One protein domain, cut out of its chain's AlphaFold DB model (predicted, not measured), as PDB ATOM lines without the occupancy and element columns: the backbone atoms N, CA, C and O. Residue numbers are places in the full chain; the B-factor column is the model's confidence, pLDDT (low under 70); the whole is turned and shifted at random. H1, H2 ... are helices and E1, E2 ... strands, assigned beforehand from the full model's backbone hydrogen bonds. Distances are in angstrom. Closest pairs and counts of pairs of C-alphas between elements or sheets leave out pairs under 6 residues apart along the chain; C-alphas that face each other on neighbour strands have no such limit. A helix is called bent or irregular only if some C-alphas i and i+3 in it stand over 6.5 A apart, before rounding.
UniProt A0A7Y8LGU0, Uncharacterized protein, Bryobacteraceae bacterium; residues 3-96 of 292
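This is residues 3 to 96 of the 292 residues of an uncharacterized protein of Bryobacteraceae bacterium (UniProt A0A7Y8LGU0). Two four-stranded sheets stand as the arms of a loose V, and the long helix H1 lies in its open side, along strands of both. The strands of one sheet stay apart from those of the other, and the short helix H2 packs on an end of E8. You will find 94 printed residues, two named helices and eight named strands in the order E1 H1 E2 E3 H2 E4 E5 E6 E7 E8, mixed in class. The sheet E2 E3 E8 E7 is antiparallel and E1 E6 E5 E4 is mixed; the whole is compact, with a radius of gyration of the C-alphas of 12.1 A and spans of 32 by 30 by 22 A.

Look first at the strongly twisted sheet of E2, residues 33 to 37, E3, 40 to 46, E8, 88 to 95, and E7, 78 to 85, in that order. E2 and E3 are a hairpin, with N 35 and O 42 at 2.9 A. E3 and E8 are antiparallel, with N 43 and O 91 at 2.8 A, and the hairpin E7 and E8 has N 90 and O 83 at 2.7 A. H1, residues 13 to 26, is on this sheet at a height of 8.6 A, over E2 and E3; the closest C-alphas of H1 and E2 are those of Arg 21 and Thr 34, 5.8 A apart. H1 is also on the sheet of E1, residues 3 to 7, E6, 69 to 74, E5, 61 to 65, and E4, 54 to 57, at a height of 9.7 A; these are two layers, a helix on one face of a sheet. There it lies over E1 and E6, at 3 degrees to E1 on the local plane. E1 and E6 are parallel, with N 4 and O 70 at 2.8 A. E4, E5 and E6 form a meander, each strand the antiparallel neighbour of the one before, with N 73 and O 62 at 2.7 A and N 56 and O 63 at 2.9 A. H2, residues 47 to 52, has C-alpha Ile 47 at 4.8 A from that of Ala 88 in E8, their closest pair; it is irregular, with C-alphas 48 and 51 at 7.2 A. Every O i to N i+4 pair of H1 is within hydrogen-bond range; H2 has 0 of 2, and 2 of 3 O i to N i+3 pairs.

Find C-alpha 3, where E1 begins, at (-25.671, -12.039, -3.951). H1 runs 20.2 A from C-alpha 13 at (-18.959, 8.960, -7.273). E3 is 19.2 A long and E7 22.2 A; E8 runs 22.5 A to C-alpha 95 at (-27.297, 12.563, -9.332).

The C-alphas farthest apart are those of Arg 38 and Pro 67, at 33.9 A. The printed part has no cut and no long link; the link from H1 to E2 is short, and the others are tight. Look for pLDDT under 70 at residues 10, 58 to 60, 84, 86 and 96; the mean of the printed part is 80.4.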
ATOM      1  N   THR A   3     -25.132 -13.367  -3.625       84.94
ATOM      2  CA  THR A   3     -25.671 -12.039  -3.951       84.94
ATOM      3  C   THR A   3     -24.855 -10.970  -3.249       84.94
ATOM      4  O   THR A   3     -24.736 -11.009  -2.028       84.94
ATOM      5  N   SER A   4     -24.344 -10.015  -4.016       84.88
ATOM      6  CA  SER A   4     -23.717  -8.806  -3.495       84.88
ATOM      7  C   SER A   4     -24.636  -7.608  -3.705       84.88
ATOM      8  O   SER A   4     -25.311  -7.506  -4.735       84.88
ATOM      9  N   ILE A   5     -24.690  -6.720  -2.713       82.56
ATOM     10  CA  ILE A   5     -25.503  -5.505  -2.742       82.56
ATOM     11  C   ILE A   5     -24.578  -4.305  -2.588       82.56
ATOM     12  O   ILE A   5     -24.012  -4.071  -1.523       82.56
ATOM     13  N   VAL A   6     -24.492  -3.500  -3.640       83.50
ATOM     14  CA  VAL A   6     -23.717  -2.264  -3.676       83.50
ATOM     15  C   VAL A   6     -24.667  -1.088  -3.548       83.50
ATOM     16  O   VAL A   6     -25.565  -0.905  -4.367       83.50
ATOM     17  N   LYS A   7     -24.477  -0.260  -2.525       83.00
ATOM     18  CA  LYS A   7     -25.232   0.986  -2.372       83.00
ATOM     19  C   LYS A   7     -24.430   2.124  -2.986       83.00
ATOM     20  O   LYS A   7     -23.288   2.351  -2.592       83.00
ATOM     21  N   LEU A   8     -25.015   2.825  -3.955       81.19
ATOM     22  CA  LEU A   8     -24.402   4.024  -4.513       81.19
ATOM     23  C   LEU A   8     -24.834   5.240  -3.714       81.19
ATOM     24  O   LEU A   8     -26.022   5.488  -3.518       81.19
ATOM     25  N   GLU A   9     -23.846   6.027  -3.321       77.94
ATOM     26  CA  GLU A   9     -24.040   7.283  -2.621       77.94
ATOM     27  C   GLU A   9     -23.718   8.460  -3.558       77.94
ATOM     28  O   GLU A   9     -22.576   8.575  -4.022       77.94
ATOM     29  N   PRO A  10     -24.686   9.352  -3.855       69.38
ATOM     30  CA  PRO A  10     -24.487  10.474  -4.780       69.38
ATOM     31  C   PRO A  10     -23.364  11.440  -4.391       69.38
ATOM     32  O   PRO A  10     -22.837  12.152  -5.247       69.38
ATOM     33  N   GLN A  11     -23.001  11.479  -3.110       74.94
ATOM     34  CA  GLN A  11     -21.924  12.298  -2.559       74.94
ATOM     35  C   GLN A  11     -20.515  11.791  -2.897       74.94
ATOM     36  O   GLN A  11     -19.570  12.569  -2.796       74.94
ATOM     37  N   ASN A  12     -20.344  10.527  -3.314       80.06
ATOM     38  CA  ASN A  12     -19.014   9.950  -3.546       80.06
ATOM     39  C   ASN A  12     -18.954   9.023  -4.776       80.06
ATOM     40  O   ASN A  12     -18.814   7.801  -4.680       80.06
ATOM     41  N   ILE A  13     -19.008   9.636  -5.962       79.00
ATOM     42  CA  ILE A  13     -18.959   8.960  -7.273       79.00
ATOM     43  C   ILE A  13     -17.692   8.104  -7.445       79.00
ATOM     44  O   ILE A  13     -17.749   7.009  -8.004       79.00
ATOM     45  N   THR A  14     -16.544   8.577  -6.958       82.06
ATOM     46  CA  THR A  14     -15.262   7.870  -7.104       82.06
ATOM     47  C   THR A  14     -15.216   6.595  -6.261       82.06
ATOM     48  O   THR A  14     -14.763   5.559  -6.754       82.06
ATOM     49  N   ALA A  15     -15.713   6.640  -5.019       82.06
ATOM     50  CA  ALA A  15     -15.833   5.445  -4.184       82.06
ATOM     51  C   ALA A  15     -16.830   4.445  -4.785       82.06
ATOM     52  O   ALA A  15     -16.505   3.267  -4.909       82.06
ATOM     53  N   ALA A  16     -17.978   4.931  -5.266       80.12
ATOM     54  CA  ALA A  16     -18.976   4.128  -5.969       80.12
ATOM     55  C   ALA A  16     -18.385   3.353  -7.163       80.12
ATOM     56  O   ALA A  16     -18.597   2.147  -7.289       80.12
ATOM     57  N   VAL A  17     -17.591   4.011  -8.017       86.12
ATOM     58  CA  VAL A  17     -16.914   3.349  -9.150       86.12
ATOM     59  C   VAL A  17     -15.953   2.258  -8.683       86.12
ATOM     60  O   VAL A  17     -15.893   1.196  -9.306       86.12
ATOM     61  N   ARG A  18     -15.198   2.506  -7.606       86.62
ATOM     62  CA  ARG A  18     -14.233   1.542  -7.062       86.62
ATOM     63  C   ARG A  18     -14.938   0.298  -6.524       86.62
ATOM     64  O   ARG A  18     -14.556  -0.803  -6.910       86.62
ATOM     65  N   SER A  19     -15.976   0.478  -5.708       85.12
ATOM     66  CA  SER A  19     -16.772  -0.623  -5.158       85.12
ATOM     67  C   SER A  19     -17.417  -1.450  -6.265       85.12
ATOM     68  O   SER A  19     -17.250  -2.661  -6.301       85.12
ATOM     69  N   LEU A  20     -18.056  -0.805  -7.244       86.62
ATOM     70  CA  LEU A  20     -18.666  -1.516  -8.371       86.62
ATOM     71  C   LEU A  20     -17.661  -2.300  -9.207       86.62
ATOM     72  O   LEU A  20     -17.965  -3.394  -9.672       86.62
ATOM     73  N   ARG A  21     -16.467  -1.744  -9.424       88.81
ATOM     74  CA  ARG A  21     -15.425  -2.436 -10.184       88.81
ATOM     75  C   ARG A  21     -14.971  -3.711  -9.471       88.81
ATOM     76  O   ARG A  21     -14.806  -4.723 -10.146       88.81
ATOM     77  N   ALA A  22     -14.775  -3.661  -8.152       86.69
ATOM     78  CA  ALA A  22     -14.405  -4.835  -7.362       86.69
ATOM     79  C   ALA A  22     -15.493  -5.917  -7.459       86.69
ATOM     80  O   ALA A  22     -15.222  -7.038  -7.870       86.69
ATOM     81  N   GLU A  23     -16.747  -5.528  -7.250       88.12
ATOM     82  CA  GLU A  23     -17.888  -6.450  -7.224       88.12
ATOM     83  C   GLU A  23     -18.164  -7.113  -8.577       88.12
ATOM     84  O   GLU A  23     -18.445  -8.308  -8.659       88.12
ATOM     85  N   PHE A  24     -18.039  -6.368  -9.677       88.38
ATOM     86  CA  PHE A  24     -18.148  -6.949 -11.016       88.38
ATOM     87  C   PHE A  24     -16.988  -7.890 -11.351       88.38
ATOM     88  O   PHE A  24     -17.187  -8.858 -12.091       88.38
ATOM     89  N   THR A  25     -15.802  -7.627 -10.798       86.81
ATOM     90  CA  THR A  25     -14.643  -8.515 -10.939       86.81
ATOM     91  C   THR A  25     -14.896  -9.827 -10.197       86.81
ATOM     92  O   THR A  25     -14.766 -10.894 -10.799       86.81
ATOM     93  N   ASP A  26     -15.365  -9.760  -8.951       84.38
ATOM     94  CA  ASP A  26     -15.665 -10.937  -8.125       84.38
ATOM     95  C   ASP A  26     -16.815 -11.769  -8.708       84.38
ATOM     96  O   ASP A  26     -16.749 -13.002  -8.769       84.38
ATOM     97  N   ALA A  27     -17.836 -11.098  -9.248       82.19
ATOM     98  CA  ALA A  27     -18.949 -11.735  -9.946       82.19
ATOM     99  C   ALA A  27     -18.583 -12.290 -11.337       82.19
ATOM    100  O   ALA A  27     -19.439 -12.891 -11.997       82.19
ATOM    101  N   LYS A  28     -17.330 -12.110 -11.783       84.00
ATOM    102  CA  LYS A  28     -16.796 -12.552 -13.082       84.00
ATOM    103  C   LYS A  28     -17.611 -12.048 -14.279       84.00
ATOM    104  O   LYS A  28     -17.780 -12.760 -15.268       84.00
ATOM    105  N   LEU A  29     -18.107 -10.812 -14.205       80.88
ATOM    106  CA  LEU A  29     -18.840 -10.174 -15.301       80.88
ATOM    107  C   LEU A  29     -17.859  -9.697 -16.381       80.88
ATOM    108  O   LEU A  29     -17.372  -8.565 -16.369       80.88
ATOM    109  N   ALA A  30     -17.530 -10.599 -17.307       77.75
ATOM    110  CA  ALA A  30     -16.487 -10.392 -18.302       77.75
ATOM    111  C   ALA A  30     -16.736  -9.147 -19.173       77.75
ATOM    112  O   ALA A  30     -17.774  -8.990 -19.812       77.75
ATOM    113  N   GLY A  31     -15.740  -8.260 -19.228       80.94
ATOM    114  CA  GLY A  31     -15.752  -7.087 -20.102       80.94
ATOM    115  C   GLY A  31     -16.595  -5.905 -19.611       80.94
ATOM    116  O   GLY A  31     -16.530  -4.845 -20.242       80.94
ATOM    117  N   VAL A  32     -17.319  -6.035 -18.493       86.75
ATOM    118  CA  VAL A  32     -18.022  -4.909 -17.864       86.75
ATOM    119  C   VAL A  32     -16.998  -3.920 -17.301       86.75
ATOM    120  O   VAL A  32     -16.106  -4.288 -16.538       86.75
ATOM    121  N   LYS A  33     -17.099  -2.646 -17.691       90.19
ATOM    122  CA  LYS A  33     -16.180  -1.578 -17.267       90.19
ATOM    123  C   LYS A  33     -16.932  -0.487 -16.523       90.19
ATOM    124  O   LYS A  33     -17.887   0.063 -17.058       90.19
ATOM    125  N   THR A  34     -16.425  -0.097 -15.357       91.19
ATOM    126  CA  THR A  34     -16.993   1.000 -14.558       91.19
ATOM    127  C   THR A  34     -16.024   2.180 -14.480       91.19
ATOM    128  O   THR A  34     -14.853   2.000 -14.121       91.19
ATOM    129  N   THR A  35     -16.485   3.388 -14.815       91.12
ATOM    130  CA  THR A  35     -15.690   4.631 -14.823       91.12
ATOM    131  C   THR A  35     -16.463   5.817 -14.239       91.12
ATOM    132  O   THR A  35     -17.690   5.820 -14.203       91.12
ATOM    133  N   ALA A  36     -15.744   6.840 -13.769       88.12
ATOM    134  CA  ALA A  36     -16.325   8.129 -13.384       88.12
ATOM    135  C   ALA A  36     -16.110   9.133 -14.523       88.12
ATOM    136  O   ALA A  36     -14.977   9.321 -14.967       88.12
ATOM    137  N   ARG A  37     -17.170   9.802 -14.992       81.88
ATOM    138  CA  ARG A  37     -17.049  10.872 -15.999       81.88
ATOM    139  C   ARG A  37     -18.144  11.920 -15.812       81.88
ATOM    140  O   ARG A  37     -19.318  11.569 -15.741       81.88
ATOM    141  N   ARG A  38     -17.758  13.207 -15.782       78.12
ATOM    142  CA  ARG A  38     -18.670  14.365 -15.627       78.12
ATOM    143  C   ARG A  38     -19.620  14.236 -14.418       78.12
ATOM    144  O   ARG A  38     -20.814  14.477 -14.544       78.12
ATOM    145  N   GLY A  39     -19.102  13.801 -13.266       78.94
ATOM    146  CA  GLY A  39     -19.894  13.660 -12.034       78.94
ATOM    147  C   GLY A  39     -20.912  12.511 -12.033       78.94
ATOM    148  O   GLY A  39     -21.798  12.490 -11.187       78.94
ATOM    149  N   ALA A  40     -20.797  11.561 -12.966       83.44
ATOM    150  CA  ALA A  40     -21.654  10.386 -13.061       83.44
ATOM    151  C   ALA A  40     -20.831   9.091 -13.017       83.44
ATOM    152  O   ALA A  40     -19.663   9.072 -13.426       83.44
ATOM    153  N   VAL A  41     -21.463   8.009 -12.559       89.44
ATOM    154  CA  VAL A  41     -20.936   6.643 -12.684       89.44
ATOM    155  C   VAL A  41     -21.364   6.103 -14.045       89.44
ATOM    156  O   VAL A  41     -22.544   6.146 -14.380       89.44
ATOM    157  N   HIS A  42     -20.418   5.595 -14.826       89.31
ATOM    158  CA  HIS A  42     -20.663   4.973 -16.125       89.31
ATOM    159  C   HIS A  42     -20.324   3.494 -16.025       89.31
ATOM    160  O   HIS A  42     -19.199   3.148 -15.669       89.31
ATOM    161  N   VAL A  43     -21.279   2.633 -16.358       90.44
ATOM    162  CA  VAL A  43     -21.069   1.192 -16.505       90.44
ATOM    163  C   VAL A  43     -21.249   0.848 -17.975       90.44
ATOM    164  O   VAL A  43     -22.332   1.011 -18.531       90.44
ATOM    165  N   LYS A  44     -20.172   0.392 -18.608       89.88
ATOM    166  CA  LYS A  44     -20.142  -0.065 -19.994       89.88
ATOM    167  C   LYS A  44     -20.170  -1.583 -20.020       89.88
ATOM    168  O   LYS A  44     -19.324  -2.236 -19.415       89.88
ATOM    169  N   VAL A  45     -21.106  -2.117 -20.779       84.50
ATOM    170  CA  VAL A  45     -21.436  -3.530 -20.869       84.50
ATOM    171  C   VAL A  45     -21.308  -3.935 -22.344       84.50
ATOM    172  O   VAL A  45     -22.063  -3.423 -23.168       84.50
ATOM    173  N   PRO A  46     -20.339  -4.778 -22.740       83.50
ATOM    174  CA  PRO A  46     -20.208  -5.191 -24.137       83.50
ATOM    175  C   PRO A  46     -21.449  -5.960 -24.605       83.50
ATOM    176  O   PRO A  46     -21.877  -6.888 -23.923       83.50
ATOM    177  N   ILE A  47     -21.997  -5.617 -25.776       74.94
ATOM    178  CA  ILE A  47     -23.208  -6.281 -26.304       74.94
ATOM    179  C   ILE A  47     -22.972  -7.781 -26.494       74.94
ATOM    180  O   ILE A  47     -23.781  -8.588 -26.052       74.94
ATOM    181  N   ALA A  48     -21.807  -8.157 -27.029       75.12
ATOM    182  CA  ALA A  48     -21.405  -9.554 -27.219       75.12
ATOM    183  C   ALA A  48     -21.356 -10.386 -25.920       75.12
ATOM    184  O   ALA A  48     -21.229 -11.602 -25.983       75.12
ATOM    185  N   ARG A  49     -21.410  -9.739 -24.750       78.12
ATOM    186  CA  ARG A  49     -21.394 -10.381 -23.430       78.12
ATOM    187  C   ARG A  49     -22.744 -10.326 -22.723       78.12
ATOM    188  O   ARG A  49     -22.888 -10.955 -21.686       78.12
ATOM    189  N   MET A  50     -23.743  -9.617 -23.259       70.19
ATOM    190  CA  MET A  50     -25.074  -9.566 -22.641       70.19
ATOM    191  C   MET A  50     -25.776 -10.928 -22.525       70.19
ATOM    192  O   MET A  50     -26.477 -11.098 -21.535       70.19
ATOM    193  N   PRO A  51     -25.566 -11.918 -23.416       77.00
ATOM    194  CA  PRO A  51     -26.094 -13.268 -23.195       77.00
ATOM    195  C   PRO A  51     -25.508 -13.974 -21.959       77.00
ATOM    196  O   PRO A  51     -26.143 -14.870 -21.406       77.00
ATOM    197  N   ASP A  52     -24.326 -13.558 -21.486       75.69
ATOM    198  CA  ASP A  52     -23.606 -14.219 -20.388       75.69
ATOM    199  C   ASP A  52     -24.223 -13.916 -19.000       75.69
ATOM    200  O   ASP A  52     -23.867 -14.547 -17.997       75.69
ATOM    201  N   TYR A  53     -25.143 -12.946 -18.907       73.38
ATOM    202  CA  TYR A  53     -25.837 -12.582 -17.670       73.38
ATOM    203  C   TYR A  53     -27.224 -11.984 -17.923       73.38
ATOM    204  O   TYR A  53     -27.452 -11.206 -18.838       73.38
ATOM    205  N   GLN A  54     -28.150 -12.254 -17.011       74.75
ATOM    206  CA  GLN A  54     -29.432 -11.564 -16.956       74.75
ATOM    207  C   GLN A  54     -29.249 -10.172 -16.356       74.75
ATOM    208  O   GLN A  54     -28.803 -10.025 -15.214       74.75
ATOM    209  N   PHE A  55     -29.615  -9.154 -17.124       77.38
ATOM    210  CA  PHE A  55     -29.687  -7.774 -16.669       77.38
ATOM    211  C   PHE A  55     -31.122  -7.429 -16.257       77.38
ATOM    212  O   PHE A  55     -32.073  -7.816 -16.927       77.38
ATOM    213  N   SER A  56     -31.291  -6.686 -15.165       72.94
ATOM    214  CA  SER A  56     -32.592  -6.143 -14.770       72.94
ATOM    215  C   SER A  56     -32.453  -4.725 -14.236       72.94
ATOM    216  O   SER A  56     -31.527  -4.432 -13.479       72.94
ATOM    217  N   TYR A  57     -33.427  -3.874 -14.533       70.81
ATOM    218  CA  TYR A  57     -33.532  -2.541 -13.952       70.81
ATOM    219  C   TYR A  57     -34.936  -2.307 -13.395       70.81
ATOM    220  O   TYR A  57     -35.929  -2.451 -14.106       70.81
ATOM    221  N   ASP A  58     -35.008  -1.923 -12.124       64.31
ATOM    222  CA  ASP A  58     -36.172  -1.306 -11.502       64.31
ATOM    223  C   ASP A  58     -35.816   0.122 -11.059       64.31
ATOM    224  O   ASP A  58     -34.647   0.499 -11.044       64.31
ATOM    225  N   ARG A  59     -36.816   0.951 -10.733       59.38
ATOM    226  CA  ARG A  59     -36.619   2.398 -10.506       59.38
ATOM    227  C   ARG A  59     -35.489   2.738  -9.525       59.38
ATOM    228  O   ARG A  59     -34.936   3.828  -9.645       59.38
ATOM    229  N   GLU A  60     -35.149   1.848  -8.594       67.06
ATOM    230  CA  GLU A  60     -34.118   2.088  -7.580       67.06
ATOM    231  C   GLU A  60     -32.963   1.079  -7.611       67.06
ATOM    232  O   GLU A  60     -31.916   1.345  -7.013       67.06
ATOM    233  N   CYS A  61     -33.113  -0.044  -8.317       77.62
ATOM    234  CA  CYS A  61     -32.143  -1.126  -8.346       77.62
ATOM    235  C   CYS A  61     -31.772  -1.535  -9.770       77.62
ATOM    236  O   CYS A  61     -32.613  -1.806 -10.623       77.62
ATOM    237  N   VAL A  62     -30.474  -1.679 -10.006       82.12
ATOM    238  CA  VAL A  62     -29.932  -2.303 -11.217       82.12
ATOM    239  C   VAL A  62     -29.301  -3.624 -10.811       82.12
ATOM    240  O   VAL A  62     -28.571  -3.657  -9.825       82.12
ATOM    241  N   SER A  63     -29.543  -4.718 -11.530       85.00
ATOM    242  CA  SER A  63     -28.891  -5.987 -11.215       85.00
ATOM    243  C   SER A  63     -28.351  -6.734 -12.425       85.00
ATOM    244  O   SER A  63     -28.925  -6.688 -13.510       85.00
ATOM    245  N   TRP A  64     -27.238  -7.428 -12.199       85.50
ATOM    246  CA  TRP A  64     -26.637  -8.389 -13.116       85.50
ATOM    247  C   TRP A  64     -26.635  -9.739 -12.431       85.50
ATOM    248  O   TRP A  64     -26.210  -9.858 -11.280       85.50
ATOM    249  N   ARG A  65     -27.094 -10.762 -13.136       82.50
ATOM    250  CA  ARG A  65     -27.172 -12.120 -12.624       82.50
ATOM    251  C   ARG A  65     -26.522 -13.085 -13.601       82.50
ATOM    252  O   ARG A  65     -26.981 -13.243 -14.721       82.50
ATOM    253  N   THR A  66     -25.504 -13.789 -13.139       80.19
ATOM    254  CA  THR A  66     -24.973 -15.000 -13.777       80.19
ATOM    255  C   THR A  66     -25.581 -16.236 -13.090       80.19
ATOM    256  O   THR A  66     -26.258 -16.104 -12.062       80.19
ATOM    257  N   PRO A  67     -25.329 -17.468 -13.571       79.62
ATOM    258  CA  PRO A  67     -25.794 -18.677 -12.883       79.62
ATOM    259  C   PRO A  67     -25.307 -18.805 -11.427       79.62
ATOM    260  O   PRO A  67     -25.971 -19.426 -10.596       79.62
ATOM    261  N   ARG A  68     -24.149 -18.214 -11.092       80.88
ATOM    262  CA  ARG A  68     -23.505 -18.355  -9.774       80.88
ATOM    263  C   ARG A  68     -23.577 -17.095  -8.908       80.88
ATOM    264  O   ARG A  68     -23.577 -17.232  -7.682       80.88
ATOM    265  N   TRP A  69     -23.717 -15.916  -9.515       82.38
ATOM    266  CA  TRP A  69     -23.621 -14.624  -8.836       82.38
ATOM    267  C   TRP A  69     -24.742 -13.666  -9.222       82.38
ATOM    268  O   TRP A  69     -25.194 -13.650 -10.362       82.38
ATOM    269  N   LYS A  70     -25.156 -12.823  -8.278       85.62
ATOM    270  CA  LYS A  70     -26.028 -11.675  -8.518       85.62
ATOM    271  C   LYS A  70     -25.401 -10.431  -7.902       85.62
ATOM    272  O   LYS A  70     -25.180 -10.398  -6.698       85.62
ATOM    273  N   VAL A  71     -25.156  -9.403  -8.701       86.56
ATOM    274  CA  VAL A  71     -24.763  -8.077  -8.210       86.56
ATOM    275  C   VAL A  71     -25.979  -7.175  -8.303       86.56
ATOM    276  O   VAL A  71     -26.549  -7.026  -9.383       86.56
ATOM    277  N   VAL A  72     -26.393  -6.599  -7.181       85.12
ATOM    278  CA  VAL A  72     -27.494  -5.637  -7.091       85.12
ATOM    279  C   VAL A  72     -26.917  -4.287  -6.707       85.12
ATOM    280  O   VAL A  72     -26.222  -4.164  -5.708       85.12
ATOM    281  N   ILE A  73     -27.227  -3.265  -7.484       87.56
ATOM    282  CA  ILE A  73     -26.859  -1.883  -7.225       87.56
ATOM    283  C   ILE A  73     -28.106  -1.145  -6.768       87.56
ATOM    284  O   ILE A  73     -29.039  -1.009  -7.553       87.56
ATOM    285  N   HIS A  74     -28.105  -0.616  -5.550       85.94
ATOM    286  CA  HIS A  74     -29.110   0.345  -5.102       85.94
ATOM    287  C   HIS A  74     -28.653   1.754  -5.474       85.94
ATOM    288  O   HIS A  74     -27.676   2.269  -4.928       85.94
ATOM    289  N   ALA A  75     -29.367   2.377  -6.402       80.12
ATOM    290  CA  ALA A  75     -29.046   3.668  -6.996       80.12
ATOM    291  C   ALA A  75     -29.926   4.797  -6.432       80.12
ATOM    292  O   ALA A  75     -30.367   5.687  -7.161       80.12
ATOM    293  N   LYS A  76     -30.208   4.774  -5.123       78.56
ATOM    294  CA  LYS A  76     -31.053   5.786  -4.475       78.56
ATOM    295  C   LYS A  76     -30.449   7.183  -4.661       78.56
ATOM    296  O   LYS A  76     -29.271   7.403  -4.395       78.56
ATOM    297  N   GLY A  77     -31.259   8.134  -5.124       75.00
ATOM    298  CA  GLY A  77     -30.792   9.495  -5.414       75.00
ATOM    299  C   GLY A  77     -30.013   9.631  -6.728       75.00
ATOM    300  O   GLY A  77     -29.442  10.693  -6.982       75.00
ATOM    301  N   PHE A  78     -30.014   8.599  -7.580       76.94
ATOM    302  CA  PHE A  78     -29.537   8.677  -8.955       76.94
ATOM    303  C   PHE A  78     -30.693   8.548  -9.953       76.94
ATOM    304  O   PHE A  78     -31.569   7.701  -9.813       76.94
ATOM    305  N   ALA A  79     -30.661   9.364 -11.002       78.62
ATOM    306  CA  ALA A  79     -31.341   9.089 -12.256       78.62
ATOM    307  C   ALA A  79     -30.439   8.170 -13.089       78.62
ATOM    308  O   ALA A  79     -29.268   8.487 -13.322       78.62
ATOM    309  N   VAL A  80     -30.969   7.028 -13.522       81.00
ATOM    310  CA  VAL A  80     -30.233   6.060 -14.342       81.00
ATOM    311  C   VAL A  80     -30.639   6.252 -15.800       81.00
ATOM    312  O   VAL A  80     -31.790   6.027 -16.164       81.00
ATOM    313  N   GLU A  81     -29.698   6.680 -16.637       78.31
ATOM    314  CA  GLU A  81     -29.876   6.732 -18.089       78.31
ATOM    315  C   GLU A  81     -29.302   5.472 -18.734       78.31
ATOM    316  O   GLU A  81     -28.233   4.998 -18.348       78.31
ATOM    317  N   GLN A  82     -29.993   4.974 -19.756       78.88
ATOM    318  CA  GLN A  82     -29.569   3.837 -20.570       78.88
ATOM    319  C   GLN A  82     -29.268   4.327 -21.982       78.88
ATOM    320  O   GLN A  82     -30.028   5.123 -22.537       78.88
ATOM    321  N   ARG A  83     -28.145   3.898 -22.555       72.62
ATOM    322  CA  ARG A  83     -27.762   4.212 -23.938       72.62
ATOM    323  C   ARG A  83     -27.108   2.998 -24.566       72.62
ATOM    324  O   ARG A  83     -26.400   2.269 -23.882       72.62
ATOM    325  N   THR A  84     -27.251   2.847 -25.871       60.00
ATOM    326  CA  THR A  84     -26.633   1.748 -26.613       60.00
ATOM    327  C   THR A  84     -25.889   2.312 -27.813       60.00
ATOM    328  O   THR A  84     -26.370   3.238 -28.463       60.00
ATOM    329  N   ASP A  85     -24.704   1.773 -28.088       75.06
ATOM    330  CA  ASP A  85     -24.008   1.914 -29.368       75.06
ATOM    331  C   ASP A  85     -23.776   0.527 -29.984       75.06
ATOM    332  O   ASP A  85     -24.040  -0.486 -29.344       75.06
ATOM    333  N   ALA A  86     -23.246   0.462 -31.207       56.12
ATOM    334  CA  ALA A  86     -23.053  -0.798 -31.933       56.12
ATOM    335  C   ALA A  86     -22.189  -1.853 -31.203       56.12
ATOM    336  O   ALA A  86     -22.191  -3.018 -31.588       56.12
ATOM    337  N   LYS A  87     -21.411  -1.473 -30.180       70.12
ATOM    338  CA  LYS A  87     -20.475  -2.363 -29.473       70.12
ATOM    339  C   LYS A  87     -20.804  -2.528 -27.988       70.12
ATOM    340  O   LYS A  87     -20.300  -3.468 -27.363       70.12
ATOM    341  N   ALA A  88     -21.589  -1.634 -27.390       78.75
ATOM    342  CA  ALA A  88     -21.850  -1.655 -25.957       78.75
ATOM    343  C   ALA A  88     -23.180  -1.019 -25.535       78.75
ATOM    344  O   ALA A  88     -23.624  -0.008 -26.072       78.75
ATOM    345  N   PHE A  89     -23.730  -1.580 -24.463       75.06
ATOM    346  CA  PHE A  89     -24.765  -0.991 -23.630       75.06
ATOM    347  C   PHE A  89     -24.125  -0.172 -22.499       75.06
ATOM    348  O   PHE A  89     -23.144  -0.592 -21.878       75.06
ATOM    349  N   HIS A  90     -24.658   1.012 -22.225       81.69
ATOM    350  CA  HIS A  90     -24.133   1.972 -21.256       81.69
ATOM    351  C   HIS A  90     -25.212   2.346 -20.249       81.69
ATOM    352  O   HIS A  90     -26.296   2.795 -20.617       81.69
ATOM    353  N   LEU A  91     -24.864   2.247 -18.970       82.81
ATOM    354  CA  LEU A  91     -25.657   2.750 -17.854       82.81
ATOM    355  C   LEU A  91     -24.952   3.943 -17.236       82.81
ATOM    356  O   LEU A  91     -23.792   3.845 -16.829       82.81
ATOM    357  N   VAL A  92     -25.660   5.062 -17.142       84.31
ATOM    358  CA  VAL A  92     -25.129   6.305 -16.588       84.31
ATOM    359  C   VAL A  92     -25.955   6.699 -15.376       84.31
ATOM    360  O   VAL A  92     -27.102   7.117 -15.503       84.31
ATOM    361  N   PHE A  93     -25.353   6.605 -14.196       86.56
ATOM    362  CA  PHE A  93     -25.963   7.021 -12.941       86.56
ATOM    363  C   PHE A  93     -25.612   8.490 -12.699       86.56
ATOM    364  O   PHE A  93     -24.475   8.822 -12.346       86.56
ATOM    365  N   LYS A  94     -26.590   9.375 -12.900       82.56
ATOM    366  CA  LYS A  94     -26.481  10.818 -12.644       82.56
ATOM    367  C   LYS A  94     -27.168  11.157 -11.334       82.56
ATOM    368  O   LYS A  94     -28.225  10.613 -11.055       82.56
ATOM    369  N   LYS A  95     -26.620  12.074 -10.542       79.31
ATOM    370  CA  LYS A  95     -27.297  12.563  -9.332       79.31
ATOM    371  C   LYS A  95     -28.685  13.114  -9.696       79.31
ATOM    372  O   LYS A  95     -28.788  14.003 -10.540       79.31
ATOM    373  N   ALA A  96     -29.741  12.571  -9.091       67.50
ATOM    374  CA  ALA A  96     -31.107  13.043  -9.290       67.50
ATOM    375  C   ALA A  96     -31.288  14.393  -8.581       67.50
ATOM    376  O   ALA A  96     -30.957  14.534  -7.403       67.50
TER     377      ALA A  96